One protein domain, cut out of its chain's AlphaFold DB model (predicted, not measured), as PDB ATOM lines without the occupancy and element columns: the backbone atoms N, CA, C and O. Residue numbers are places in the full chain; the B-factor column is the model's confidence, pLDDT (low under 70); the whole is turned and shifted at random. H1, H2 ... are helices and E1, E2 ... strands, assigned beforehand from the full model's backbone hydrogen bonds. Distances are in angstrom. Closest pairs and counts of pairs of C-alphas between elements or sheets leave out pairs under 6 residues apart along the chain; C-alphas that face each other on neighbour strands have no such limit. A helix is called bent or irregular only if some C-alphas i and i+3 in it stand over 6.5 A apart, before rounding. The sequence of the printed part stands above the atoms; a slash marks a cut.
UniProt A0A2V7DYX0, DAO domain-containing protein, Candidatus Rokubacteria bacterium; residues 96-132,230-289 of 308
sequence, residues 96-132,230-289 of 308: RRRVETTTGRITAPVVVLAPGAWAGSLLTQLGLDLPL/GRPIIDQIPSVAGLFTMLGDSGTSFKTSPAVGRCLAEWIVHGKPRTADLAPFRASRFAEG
ATOM      1  N   ARG A  96      19.854  42.870 -15.822       65.25
ATOM      2  CA  ARG A  96      20.748  41.742 -16.105       65.25
ATOM      3  C   ARG A  96      21.023  41.660 -17.604       65.25
ATOM      4  O   ARG A  96      20.119  41.801 -18.425       65.25
ATOM      5  N   ARG A  97      22.287  41.438 -17.959       81.81
ATOM      6  CA  ARG A  97      22.747  41.322 -19.343       81.81
ATOM      7  C   ARG A  97      22.503  39.902 -19.828       81.81
ATOM      8  O   ARG A  97      22.580  38.953 -19.044       81.81
ATOM      9  N   ARG A  98      22.206  39.758 -21.118       85.62
ATOM     10  CA  ARG A  98      21.934  38.467 -21.751       85.62
ATOM     11  C   ARG A  98      22.973  38.199 -22.832       85.62
ATOM     12  O   ARG A  98      23.167  39.018 -23.727       85.62
ATOM     13  N   VAL A  99      23.608  37.039 -22.731       90.44
ATOM     14  CA  VAL A  99      24.498  36.481 -23.746       90.44
ATOM     15  C   VAL A  99      23.749  35.335 -24.413       90.44
ATOM     16  O   VAL A  99      23.376  34.360 -23.757       90.44
ATOM     17  N   GLU A 100      23.495  35.456 -25.707       91.56
ATOM     18  CA  GLU A 100      22.925  34.377 -26.503       91.56
ATOM     19  C   GLU A 100      24.054  33.543 -27.095       91.56
ATOM     20  O   GLU A 100      24.967  34.060 -27.741       91.56
ATOM     21  N   THR A 101      23.989  32.239 -26.853       92.12
ATOM     22  CA  THR A 101      24.943  31.251 -27.352       92.12
ATOM     23  C   THR A 101      24.200  30.205 -28.176       92.12
ATOM     24  O   THR A 101      22.976  30.074 -28.095       92.12
ATOM     25  N   THR A 102      24.932  29.390 -28.932       90.00
ATOM     26  CA  THR A 102      24.351  28.262 -29.678       90.00
ATOM     27  C   THR A 102      23.760  27.175 -28.776       90.00
ATOM     28  O   THR A 102      22.997  26.345 -29.257       90.00
ATOM     29  N   THR A 103      24.100  27.167 -27.485       92.75
ATOM     30  CA  THR A 103      23.604  26.210 -26.485       92.75
ATOM     31  C   THR A 103      22.547  26.812 -25.562       92.75
ATOM     32  O   THR A 103      22.157  26.184 -24.584       92.75
ATOM     33  N   GLY A 104      22.082  28.029 -25.854       89.50
ATOM     34  CA  GLY A 104      21.054  28.710 -25.081       89.50
ATOM     35  C   GLY A 104      21.504  30.053 -24.524       89.50
ATOM     36  O   GLY A 104      22.541  30.615 -24.890       89.50
ATOM     37  N   ARG A 105      20.672  30.602 -23.646       92.81
ATOM     38  CA  ARG A 105      20.813  31.958 -23.124       92.81
ATOM     39  C   ARG A 105      21.434  31.942 -21.735       92.81
ATOM     40  O   ARG A 105      20.938  31.264 -20.842       92.81
ATOM     41  N   ILE A 106      22.449  32.775 -21.540       93.06
ATOM     42  CA  ILE A 106      23.094  33.000 -20.246       93.06
ATOM     43  C   ILE A 106      22.741  34.411 -19.785       93.06
ATOM     44  O   ILE A 106      22.844  35.370 -20.551       93.06
ATOM     45  N   THR A 107      22.292  34.543 -18.540       93.69
ATOM     46  CA  THR A 107      21.978  35.843 -17.937       93.69
ATOM     47  C   THR A 107      22.970  36.124 -16.820       93.69
ATOM     48  O   THR A 107      23.133  35.293 -15.931       93.69
ATOM     49  N   ALA A 108      23.612  37.290 -16.853       91.81
ATOM     50  CA  ALA A 108      24.614  37.678 -15.868       91.81
ATOM     51  C   ALA A 108      24.476  39.163 -15.490       91.81
ATOM     52  O   ALA A 108      24.152  39.996 -16.343       91.81
ATOM     53  N   PRO A 109      24.722  39.533 -14.221       90.69
ATOM     54  CA  PRO A 109      24.776  40.936 -13.826       90.69
ATOM     55  C   PRO A 109      26.007  41.636 -14.413       90.69
ATOM     56  O   PRO A 109      25.948  42.831 -14.667       90.69
ATOM     57  N   VAL A 110      27.093  40.913 -14.686       95.06
ATOM     58  CA  VAL A 110      28.323  41.454 -15.271       95.06
ATOM     59  C   VAL A 110      28.730  40.597 -16.464       95.06
ATOM     60  O   VAL A 110      28.648  39.373 -16.402       95.06
ATOM     61  N   VAL A 111      29.157  41.242 -17.550       95.94
ATOM     62  CA  VAL A 111      29.709  40.589 -18.744       95.94
ATOM     63  C   VAL A 111      31.048  41.235 -19.069       95.94
ATOM     64  O   VAL A 111      31.142  42.459 -19.109       95.94
ATOM     65  N   VAL A 112      32.066  40.414 -19.328       96.56
ATOM     66  CA  VAL A 112      33.367  40.867 -19.833       96.56
ATOM     67  C   VAL A 112      33.494  40.448 -21.294       96.56
ATOM     68  O   VAL A 112      33.473  39.261 -21.613       96.56
ATOM     69  N   LEU A 113      33.619  41.422 -22.189       95.50
ATOM     70  CA  LEU A 113      33.838  41.213 -23.614       95.50
ATOM     71  C   LEU A 113      35.347  41.221 -23.899       95.50
ATOM     72  O   LEU A 113      35.951  42.286 -24.006       95.50
ATOM     73  N   ALA A 114      35.936  40.032 -24.044       95.00
ATOM     74  CA  ALA A 114      37.331  39.837 -24.464       95.00
ATOM     75  C   ALA A 114      37.472  38.882 -25.680       95.00
ATOM     76  O   ALA A 114      38.174  37.875 -25.603       95.00
ATOM     77  N   PRO A 115      36.784  39.139 -26.812       93.00
ATOM     78  CA  PRO A 115      36.668  38.207 -27.940       93.00
ATOM     79  C   PRO A 115      37.848  38.252 -28.927       93.00
ATOM     80  O   PRO A 115      37.788  37.605 -29.971       93.00
ATOM     81  N   GLY A 116      38.889  39.050 -28.672       91.94
ATOM     82  CA  GLY A 116      40.004  39.226 -29.606       91.94
ATOM     83  C   GLY A 116      39.545  39.734 -30.980       91.94
ATOM     84  O   GLY A 116      38.812  40.719 -31.070       91.94
ATOM     85  N   ALA A 117      39.955  39.047 -32.052       91.31
ATOM     86  CA  ALA A 117      39.675  39.426 -33.442       91.31
ATOM     87  C   ALA A 117      38.172  39.460 -33.806       91.31
ATOM     88  O   ALA A 117      37.791  40.110 -34.774       91.31
ATOM     89  N   TRP A 118      37.295  38.836 -33.011       92.50
ATOM     90  CA  TRP A 118      35.846  38.827 -33.255       92.50
ATOM     91  C   TRP A 118      35.098  40.032 -32.656       92.50
ATOM     92  O   TRP A 118      33.872  40.113 -32.774       92.50
ATOM     93  N   ALA A 119      35.810  40.983 -32.034       92.38
ATOM     94  CA  ALA A 119      35.219  42.130 -31.341       92.38
ATOM     95  C   ALA A 119      34.223  42.932 -32.189       92.38
ATOM     96  O   ALA A 119      33.128  43.218 -31.707       92.38
ATOM     97  N   GLY A 120      34.567  43.248 -33.443       88.75
ATOM     98  CA  GLY A 120      33.743  44.103 -34.305       88.75
ATOM     99  C   GLY A 120      32.303  43.600 -34.425       88.75
ATOM    100  O   GLY A 120      31.362  44.327 -34.117       88.75
ATOM    101  N   SER A 121      32.130  42.311 -34.737       88.12
ATOM    102  CA  SER A 121      30.804  41.694 -34.905       88.12
ATOM    103  C   SER A 121      29.910  41.774 -33.659       88.12
ATOM    104  O   SER A 121      28.686  41.842 -33.780       88.12
ATOM    105  N   LEU A 122      30.504  41.781 -32.462       90.81
ATOM    106  CA  LEU A 122      29.787  41.854 -31.188       90.81
ATOM    107  C   LEU A 122      29.483  43.299 -30.796       90.81
ATOM    108  O   LEU A 122      28.398  43.588 -30.297       90.81
ATOM    109  N   LEU A 123      30.413  44.214 -31.062       90.94
ATOM    110  CA  LEU A 123      30.239  45.640 -30.796       90.94
ATOM    111  C   LEU A 123      29.153  46.254 -31.685       90.94
ATOM    112  O   LEU A 123      28.302  46.983 -31.176       90.94
ATOM    113  N   THR A 124      29.092  45.877 -32.967       89.81
ATOM    114  CA  THR A 124      28.040  46.335 -33.889       89.81
ATOM    115  C   THR A 124      26.639  45.991 -33.377       89.81
ATOM    116  O   THR A 124      25.740  46.827 -33.431       89.81
ATOM    117  N   GLN A 125      26.440  44.798 -32.805       88.31
ATOM    118  CA  GLN A 125      25.144  44.399 -32.227       88.31
ATOM    119  C   GLN A 125      24.742  45.260 -31.022       88.31
ATOM    120  O   GLN A 125      23.558  45.448 -30.743       88.31
ATOM    121  N   LEU A 126      25.732  45.811 -30.322       87.56
ATOM    122  CA  LEU A 126      25.543  46.726 -29.205       87.56
ATOM    123  C   LEU A 126      25.459  48.187 -29.639       87.56
ATOM    124  O   LEU A 126      25.280  49.047 -28.774       87.56
ATOM    125  N   GLY A 127      25.551  48.472 -30.942       90.25
ATOM    126  CA  GLY A 127      25.632  49.823 -31.490       90.25
ATOM    127  C   GLY A 127      26.845  50.593 -30.969       90.25
ATOM    128  O   GLY A 127      26.727  51.787 -30.708       90.25
ATOM    129  N   LEU A 128      27.954  49.892 -30.724       89.94
ATOM    130  CA  LEU A 128      29.234  50.474 -30.339       89.94
ATOM    131  C   LEU A 128      30.140  50.487 -31.566       89.94
ATOM    132  O   LEU A 128      30.371  49.439 -32.171       89.94
ATOM    133  N   ASP A 129      30.652  51.665 -31.898       90.44
ATOM    134  CA  ASP A 129      31.625  51.864 -32.965       90.44
ATOM    135  C   ASP A 129      32.964  52.245 -32.333       90.44
ATOM    136  O   ASP A 129      33.102  53.305 -31.720       90.44
ATOM    137  N   LEU A 130      33.920  51.318 -32.379       92.12
ATOM    138  CA  LEU A 130      35.268  51.497 -31.851       92.12
ATOM    139  C   LEU A 130      36.256  51.227 -32.986       92.12
ATOM    140  O   LEU A 130      36.049  50.259 -33.723       92.12
ATOM    141  N   PRO A 131      37.344  52.010 -33.107       92.62
ATOM    142  CA  PRO A 131      38.305  51.861 -34.193       92.62
ATOM    143  C   PRO A 131      39.156  50.610 -33.957       92.62
ATOM    144  O   PRO A 131      40.249  50.693 -33.404       92.62
ATOM    145  N   LEU A 132      38.623  49.441 -34.305       91.75
ATOM    146  CA  LEU A 132      39.225  48.131 -34.083       91.75
ATOM    147  C   LEU A 132      39.341  47.389 -35.406       91.75
ATOM    148  O   LEU A 132      38.341  47.171 -36.089       91.75
ATOM    149  N   GLY A 230      46.808  51.954 -31.429       87.81
ATOM    150  CA  GLY A 230      47.722  50.871 -31.064       87.81
ATOM    151  C   GLY A 230      47.763  50.546 -29.565       87.81
ATOM    152  O   GLY A 230      48.666  49.833 -29.121       87.81
ATOM    153  N   ARG A 231      46.818  51.057 -28.762       91.06
ATOM    154  CA  ARG A 231      46.685  50.751 -27.329       91.06
ATOM    155  C   ARG A 231      45.393  49.999 -27.022       91.06
ATOM    156  O   ARG A 231      44.355  50.297 -27.621       91.06
ATOM    157  N   PRO A 232      45.397  49.076 -26.047       93.69
ATOM    158  CA  PRO A 232      44.193  48.341 -25.703       93.69
ATOM    159  C   PRO A 232      43.059  49.272 -25.257       93.69
ATOM    160  O   PRO A 232      43.258  50.404 -24.809       93.69
ATOM    161  N   ILE A 233      41.838  48.780 -25.401       95.19
ATOM    162  CA  ILE A 233      40.643  49.378 -24.823       95.19
ATOM    163  C   ILE A 233      40.263  48.501 -23.641       95.19
ATOM    164  O   ILE A 233      39.909  47.336 -23.833       95.19
ATOM    165  N   ILE A 234      40.386  49.049 -22.436       96.44
ATOM    166  CA  ILE A 234      40.059  48.367 -21.184       96.44
ATOM    167  C   ILE A 234      39.117  49.289 -20.428       96.44
ATOM    168  O   ILE A 234      39.546  50.312 -19.900       96.44
ATOM    169  N   ASP A 235      37.826  48.968 -20.438       96.00
ATOM    170  CA  ASP A 235      36.816  49.910 -19.965       96.00
ATOM    171  C   ASP A 235      35.564  49.217 -19.426       96.00
ATOM    172  O   ASP A 235      35.250  48.084 -19.793       96.00
ATOM    173  N   GLN A 236      34.809  49.944 -18.609       95.31
ATOM    174  CA  GLN A 236      33.397  49.691 -18.380       95.31
ATOM    175  C   GLN A 236      32.606  50.593 -19.327       95.31
ATOM    176  O   GLN A 236      32.575  51.807 -19.144       95.31
ATOM    177  N   ILE A 237      31.926  50.014 -20.318       90.94
ATOM    178  CA  ILE A 237      31.234  50.794 -21.352       90.94
ATOM    179  C   ILE A 237      30.174  51.702 -20.707       90.94
ATOM    180  O   ILE A 237      29.181  51.189 -20.184       90.94
ATOM    181  N   PRO A 238      30.311  53.043 -20.777       86.25
ATOM    182  CA  PRO A 238      29.430  53.942 -20.028       86.25
ATOM    183  C   PRO A 238      27.954  53.824 -20.425       86.25
ATOM    184  O   PRO A 238      27.063  53.913 -19.583       86.25
ATOM    185  N   SER A 239      27.684  53.566 -21.709       86.19
ATOM    186  CA  SER A 239      26.326  53.406 -22.247       86.19
ATOM    187  C   SER A 239      25.678  52.060 -21.902       86.19
ATOM    188  O   SER A 239      24.467  51.897 -22.067       86.19
ATOM    189  N   VAL A 240      26.456  51.094 -21.403       87.81
ATOM    190  CA  VAL A 240      25.995  49.753 -21.043       87.81
ATOM    191  C   VAL A 240      26.587  49.396 -19.685       87.81
ATOM    192  O   VAL A 240      27.630  48.757 -19.589       87.81
ATOM    193  N   ALA A 241      25.889  49.781 -18.610       88.19
ATOM    194  CA  ALA A 241      26.272  49.394 -17.253       88.19
ATOM    195  C   ALA A 241      26.601  47.888 -17.194       88.19
ATOM    196  O   ALA A 241      25.989  47.118 -17.939       88.19
ATOM    197  N   GLY A 242      27.525  47.463 -16.329       91.25
ATOM    198  CA  GLY A 242      27.901  46.053 -16.138       91.25
ATOM    199  C   GLY A 242      28.536  45.343 -17.345       91.25
ATOM    200  O   GLY A 242      28.767  44.138 -17.261       91.25
ATOM    201  N   LEU A 243      28.807  46.048 -18.449       94.62
ATOM    202  CA  LEU A 243      29.618  45.551 -19.557       94.62
ATOM    203  C   LEU A 243      31.040  46.090 -19.424       94.62
ATOM    204  O   LEU A 243      31.266  47.293 -19.539       94.62
ATOM    205  N   PHE A 244      31.984  45.183 -19.227       97.25
ATOM    206  CA  PHE A 244      33.411  45.464 -19.225       97.25
ATOM    207  C   PHE A 244      34.032  44.933 -20.510       97.25
ATOM    208  O   PHE A 244      33.526  43.975 -21.095       97.25
ATOM    209  N   THR A 245      35.122  45.535 -20.962       96.12
ATOM    210  CA  THR A 245      35.772  45.157 -22.212       96.12
ATOM    211  C   THR A 245      37.280  45.059 -22.049       96.12
ATOM    212  O   THR A 245      37.891  45.761 -21.246       96.12
ATOM    213  N   MET A 246      37.870  44.158 -22.828       96.06
ATOM    214  CA  MET A 246      39.293  44.132 -23.137       96.06
ATOM    215  C   MET A 246      39.412  43.885 -24.641       96.06
ATOM    216  O   MET A 246      39.065  42.808 -25.129       96.06
ATOM    217  N   LEU A 247      39.818  44.908 -25.390       95.06
ATOM    218  CA  LEU A 247      39.800  44.922 -26.857       95.06
ATOM    219  C   LEU A 247      41.085  45.556 -27.401       95.06
ATOM    220  O   LEU A 247      41.777  46.269 -26.679       95.06
ATOM    221  N   GLY A 248      41.374  45.357 -28.690       89.69
ATOM    222  CA  GLY A 248      42.388  46.157 -29.395       89.69
ATOM    223  C   GLY A 248      43.812  46.010 -28.861       89.69
ATOM    224  O   GLY A 248      44.574  46.970 -28.861       89.69
ATOM    225  N   ASP A 249      44.155  44.820 -28.370       79.81
ATOM    226  CA  ASP A 249      45.415  44.529 -27.689       79.81
ATOM    227  C   ASP A 249      46.704  44.916 -28.449       79.81
ATOM    228  O   ASP A 249      47.771  45.125 -27.867       79.81
ATOM    229  N   SER A 250      46.640  45.012 -29.770       79.38
ATOM    230  CA  SER A 250      47.767  45.492 -30.567       79.38
ATOM    231  C   SER A 250      49.074  44.694 -30.356       79.38
ATOM    232  O   SER A 250      50.175  45.220 -30.485       79.38
ATOM    233  N   GLY A 251      48.953  43.402 -30.013       77.56
ATOM    234  CA  GLY A 251      50.067  42.453 -29.916       77.56
ATOM    235  C   GLY A 251      50.801  42.401 -28.570       77.56
ATOM    236  O   GLY A 251      51.895  41.838 -28.511       77.56
ATOM    237  N   THR A 252      50.244  42.957 -27.485       81.38
ATOM    238  CA  THR A 252      50.955  43.073 -26.193       81.38
ATOM    239  C   THR A 252      50.350  42.294 -25.015       81.38
ATOM    240  O   THR A 252      51.028  42.115 -24.000       81.38
ATOM    241  N   SER A 253      49.144  41.744 -25.132       81.88
ATOM    242  CA  SER A 253      48.356  41.205 -24.011       81.88
ATOM    243  C   SER A 253      48.779  39.827 -23.588       81.88
ATOM    244  O   SER A 253      48.521  39.444 -22.453       81.88
ATOM    245  N   PHE A 254      49.537  39.093 -24.402       86.25
ATOM    246  CA  PHE A 254      50.104  37.845 -23.898       86.25
ATOM    247  C   PHE A 254      50.908  38.086 -22.606       86.25
ATOM    248  O   PHE A 254      50.707  37.385 -21.618       86.25
ATOM    249  N   LYS A 255      51.734  39.143 -22.569       88.88
ATOM    250  CA  LYS A 255      52.513  39.512 -21.376       88.88
ATOM    251  C   LYS A 255      51.731  40.343 -20.352       88.88
ATOM    252  O   LYS A 255      52.039  40.250 -19.169       88.88
ATOM    253  N   THR A 256      50.743  41.145 -20.762       91.31
ATOM    254  CA  THR A 256      50.007  42.032 -19.832       91.31
ATOM    255  C   THR A 256      48.692  41.447 -19.308       91.31
ATOM    256  O   THR A 256      48.152  41.961 -18.329       91.31
ATOM    257  N   SER A 257      48.192  40.345 -19.877       93.12
ATOM    258  CA  SER A 257      46.896  39.748 -19.519       93.12
ATOM    259  C   SER A 257      46.729  39.397 -18.038       93.12
ATOM    260  O   SER A 257      45.624  39.630 -17.539       93.12
ATOM    261  N   PRO A 258      47.752  38.938 -17.277       95.12
ATOM    262  CA  PRO A 258      47.573  38.699 -15.845       95.12
ATOM    263  C   PRO A 258      47.244  39.984 -15.074       95.12
ATOM    264  O   PRO A 258      46.361  39.988 -14.216       95.12
ATOM    265  N   ALA A 259      47.906  41.094 -15.414       95.56
ATOM    266  CA  ALA A 259      47.658  42.392 -14.792       95.56
ATOM    267  C   ALA A 259      46.304  42.970 -15.228       95.56
ATOM    268  O   ALA A 259      45.530  43.419 -14.388       95.56
ATOM    269  N   VAL A 260      45.973  42.889 -16.522       95.75
ATOM    270  CA  VAL A 260      44.684  43.365 -17.053       95.75
ATOM    271  C   VAL A 260      43.512  42.610 -16.423       95.75
ATOM    272  O   VAL A 260      42.549  43.233 -15.978       95.75
ATOM    273  N   GLY A 261      43.603  41.281 -16.331       96.81
ATOM    274  CA  GLY A 261      42.584  40.453 -15.688       96.81
ATOM    275  C   GLY A 261      42.388  40.816 -14.216       96.81
ATOM    276  O   GLY A 261      41.251  40.938 -13.761       96.81
ATOM    277  N   ARG A 262      43.485  41.075 -13.490       98.00
ATOM    278  CA  ARG A 262      43.434  41.551 -12.103       98.00
ATOM    279  C   ARG A 262      42.757  42.917 -11.986       98.00
ATOM    280  O   ARG A 262      41.844  43.052 -11.177       98.00
ATOM    281  N   CYS A 263      43.141  43.897 -12.803       98.00
ATOM    282  CA  CYS A 263      42.532  45.228 -12.774       98.00
ATOM    283  C   CYS A 263      41.031  45.184 -13.095       98.00
ATOM    284  O   CYS A 263      40.244  45.862 -12.435       98.00
ATOM    285  N   LEU A 264      40.614  44.367 -14.071       97.75
ATOM    286  CA  LEU A 264      39.195  44.172 -14.386       97.75
ATOM    287  C   LEU A 264      38.443  43.504 -13.231       97.75
ATOM    288  O   LEU A 264      37.354  43.952 -12.885       97.75
ATOM    289  N   ALA A 265      39.015  42.474 -12.604       98.25
ATOM    290  CA  ALA A 265      38.405  41.827 -11.444       98.25
ATOM    291  C   ALA A 265      38.245  42.804 -10.266       98.25
ATOM    292  O   ALA A 265      37.175  42.877  -9.665       98.25
ATOM    293  N   GLU A 266      39.272  43.602  -9.973       98.31
ATOM    294  CA  GLU A 266      39.215  44.651  -8.951       98.31
ATOM    295  C   GLU A 266      38.144  45.691  -9.273       98.31
ATOM    296  O   GLU A 266      37.371  46.062  -8.393       98.31
ATOM    297  N   TRP A 267      38.048  46.122 -10.532       97.62
ATOM    298  CA  TRP A 267      37.021  47.066 -10.953       97.62
ATOM    299  C   TRP A 267      35.617  46.487 -10.771       97.62
ATOM    300  O   TRP A 267      34.751  47.142 -10.194       97.62
ATOM    301  N   ILE A 268      35.405  45.235 -11.170       97.12
ATOM    302  CA  ILE A 268      34.118  44.547 -11.032       97.12
ATOM    303  C   ILE A 268      33.715  44.387  -9.559       97.12
ATOM    304  O   ILE A 268      32.556  44.615  -9.219       97.12
ATOM    305  N   VAL A 269      34.646  44.000  -8.682       97.62
ATOM    306  CA  VAL A 269      34.349  43.678  -7.274       97.62
ATOM    307  C   VAL A 269      34.328  44.922  -6.383       97.62
ATOM    308  O   VAL A 269      33.541  45.003  -5.443       97.62
ATOM    309  N   HIS A 270      35.197  45.897  -6.648       97.38
ATOM    310  CA  HIS A 270      35.423  47.049  -5.770       97.38
ATOM    311  C   HIS A 270      34.981  48.386  -6.369       97.38
ATOM    312  O   HIS A 270      35.149  49.420  -5.724       97.38
ATOM    313  N   GLY A 271      34.465  48.392  -7.599       95.44
ATOM    314  CA  GLY A 271      34.028  49.601  -8.298       95.44
ATOM    315  C   GLY A 271      35.160  50.445  -8.890       95.44
ATOM    316  O   GLY A 271      34.876  51.440  -9.550       95.44
ATOM    317  N   LYS A 272      36.430  50.057  -8.699       96.06
ATOM    318  CA  LYS A 272      37.597  50.704  -9.323       96.06
ATOM    319  C   LYS A 272      38.802  49.757  -9.431       96.06
ATOM    320  O   LYS A 272      38.976  48.926  -8.533       96.06
ATOM    321  N   PRO A 273      39.654  49.900 -10.461       96.81
ATOM    322  CA  PRO A 273      40.961  49.244 -10.501       96.81
ATOM    323  C   PRO A 273      41.820  49.673  -9.302       96.81
ATOM    324  O   PRO A 273      41.739  50.823  -8.862       96.81
ATOM    325  N   ARG A 274      42.632  48.763  -8.754       96.38
ATOM    326  CA  ARG A 274      43.535  49.049  -7.622       96.38
ATOM    327  C   ARG A 274      45.002  48.803  -7.963       96.38
ATOM    328  O   ARG A 274      45.863  49.488  -7.429       96.38
ATOM    329  N   THR A 275      45.276  47.841  -8.838       96.69
ATOM    330  CA  THR A 275      46.628  47.455  -9.256       96.69
ATOM    331  C   THR A 275      47.254  48.483 -10.198       96.69
ATOM    332  O   THR A 275      48.437  48.779 -10.074       96.69
ATOM    333  N   ALA A 276      46.481  49.030 -11.137       95.75
ATOM    334  CA  ALA A 276      46.941  50.053 -12.069       95.75
ATOM    335  C   ALA A 276      45.779  50.946 -12.507       95.75
ATOM    336  O   ALA A 276      44.635  50.489 -12.563       95.75
ATOM    337  N   ASP A 277      46.085  52.197 -12.847       94.56
ATOM    338  CA  ASP A 277      45.107  53.103 -13.442       94.56
ATOM    339  C   ASP A 277      44.766  52.658 -14.872       94.56
ATOM    340  O   ASP A 277      45.644  52.495 -15.722       94.56
ATOM    341  N   LEU A 278      43.472  52.447 -15.124       95.12
ATOM    342  CA  LEU A 278      42.948  52.085 -16.438       95.12
ATOM    343  C   LEU A 278      42.327  53.270 -17.184       95.12
ATOM    344  O   LEU A 278      41.961  53.108 -18.347       95.12
ATOM    345  N   ALA A 279      42.222  54.454 -16.571       93.62
ATOM    346  CA  ALA A 279      41.621  55.629 -17.202       93.62
ATOM    347  C   ALA A 279      42.238  55.980 -18.572       93.62
ATOM    348  O   ALA A 279      41.479  56.324 -19.482       93.62
ATOM    349  N   PRO A 280      43.557  55.826 -18.798       92.62
ATOM    350  CA  PRO A 280      44.146  56.030 -20.121       92.62
ATOM    351  C   PRO A 280      43.664  55.047 -21.210       92.62
ATOM    352  O   PRO A 280      43.713  55.367 -22.397       92.62
ATOM    353  N   PHE A 281      43.164  53.864 -20.829       94.25
ATOM    354  CA  PHE A 281      42.692  52.816 -21.745       94.25
ATOM    355  C   PHE A 281      41.181  52.857 -22.005       94.25
ATOM    356  O   PHE A 281      40.663  51.996 -22.725       94.25
ATOM    357  N   ARG A 282      40.465  53.856 -21.474       94.94
ATOM    358  CA  ARG A 282      39.017  53.997 -21.675       94.94
ATOM    359  C   ARG A 282      38.654  54.151 -23.150       94.94
ATOM    360  O   ARG A 282      39.396  54.749 -23.933       94.94
ATOM    361  N   ALA A 283      37.493  53.635 -23.530       94.38
ATOM    362  CA  ALA A 283      36.989  53.684 -24.897       94.38
ATOM    363  C   ALA A 283      36.638  55.118 -25.324       94.38
ATOM    364  O   ALA A 283      36.827  55.487 -26.483       94.38
ATOM    365  N   SER A 284      36.176  55.950 -24.382       93.62
ATOM    366  CA  SER A 284      35.737  57.322 -24.665       93.62
ATOM    367  C   SER A 284      36.853  58.234 -25.184       93.62
ATOM    368  O   SER A 284      36.560  59.240 -25.823       93.62
ATOM    369  N   ARG A 285      38.128  57.858 -25.000       94.44
ATOM    370  CA  ARG A 285      39.288  58.627 -25.477       94.44
ATOM    371  C   ARG A 285      39.244  58.901 -26.985       94.44
ATOM    372  O   ARG A 285      39.678  59.961 -27.423       94.44
ATOM    373  N   PHE A 286      38.673  57.985 -27.773       93.38
ATOM    374  CA  PHE A 286      38.515  58.168 -29.217       93.38
ATOM    375  C   PHE A 286      37.436  59.202 -29.549       93.38
ATOM    376  O   PHE A 286      37.676  60.096 -30.355       93.38
ATOM    377  N   ALA A 287      36.277  59.125 -28.890       91.50
ATOM    378  CA  ALA A 287      35.183  60.078 -29.086       91.50
ATOM    379  C   ALA A 287      35.542  61.493 -28.596       91.50
ATOM    380  O   ALA A 287      35.054  62.482 -29.130       91.50
ATOM    381  N   GLU A 288      36.420  61.590 -27.599       93.75
ATOM    382  CA  GLU A 288      36.923  62.857 -27.060       93.75
ATOM    383  C   GLU A 288      38.053  63.478 -27.896       93.75
ATOM    384  O   GLU A 288      38.551  64.546 -27.541       93.75
ATOM    385  N   GLY A 289      38.503  62.816 -28.970       92.06
ATOM    386  CA  GLY A 289      39.649  63.278 -29.758       92.06
ATOM    387  C   GLY A 289      40.969  63.248 -28.980       92.06
ATOM    388  O   GLY A 289      41.877  64.020 -29.272       92.06
TER     389      GLY A 289
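This is residues 96 to 132 and 230 to 289 of the 308 residues of the protein "DAO domain-containing protein" of Candidatus Rokubacteria bacterium (UniProt A0A2V7DYX0). A small three-stranded sheet, E3 E5 E4, lies in the middle; the long helix H2 covers one of its faces, H1 only grazes it, and the hairpin E1 and E2 makes an arm whose residues 100 to 105 stick out. After H2, a long stretch with no named element leads to the short H3, away from the sheet on the side of E4. The printed part has 97 residues, with three named helices and five named strands in the order E1 E2 E3 H1 E4 E5 H2 H3; the class is mixed, helices and strands. The sheet E3 E5 E4 is mixed, and E1 and E2 form a separate antiparallel sheet. The whole is compact, with a radius of gyration of the C-alphas of 13.3 A and spans of 35 by 29 by 27 A.

Start with E1, residues 97 to 101, and E2, residues 104 to 108: this hairpin is antiparallel at 155 degrees, with N 99 and O 106 at 2.8 A. E3, residues 111 to 113, follows; its closest C-alphas to E1 are those of Val 111 and Arg 97, 7.0 A apart. H1, residues 116 to 125, only grazes the sheet of E3, E4, residues 233 to 236, and E5, residues 243 to 247; the closest C-alphas of H1 and E5, those of Gly 116 and Leu 247, are 6.3 A apart. Inner strand E5 is parallel to E3 at 18 degrees, with N 244 and O 111 at 2.9 A. E4 and E5 form an antiparallel hairpin at 176 degrees, with N 245 and O 235 at 2.8 A. H2, residues 253 to 270, is on one face of this sheet, two layers of helix and strands, at a height over the sheet of 9.9 A; it lies over E5 and only just over E4, with 3 C-alphas falling on E4. H2 runs along the strands, at 13 degrees to E5 on the local plane; the closest C-alphas of the two, those of Leu 264 and Phe 244, are 7.7 A apart. H3, residues 284 to 287, is not on the sheet and is apart from H2. Within hydrogen-bond range are 2 of 6 O i to N i+4 pairs in H1, beside 5 of 7 O i to N i+3 pairs, and 12 of 14 O i to N i+4 pairs in H2; H3 is too short for such a pair.

Find C-alpha 97 at (22.747, 41.322, -19.343), where E1 begins its 13.1 A; E2 spans 13.3 A and E5 12.5 A. H1 is 16.0 A long and irregular, with C-alphas 117 and 120 7.6 A apart. From C-alpha 253 at (48.356, 41.205, -24.011), H2 runs 23.1 A; it is irregular, with C-alphas 255 and 258 7.5 A apart, and has a kink of 32 degrees near residue 260. H3 ends at C-alpha 287, (35.183, 60.078, -29.086).

The two C-alphas farthest apart, those of Thr 103 and Gly 289, are 40.5 A apart. Residues 133 to 229 are not printed; look across this cut from C-alpha 132 to C-alpha 230, a gap of 9.4 A. The link from H2 to H3, residues 271 to 283, is long. Mean pLDDT of the printed part is 92.0, and residue 96 alone is under 70 in this model.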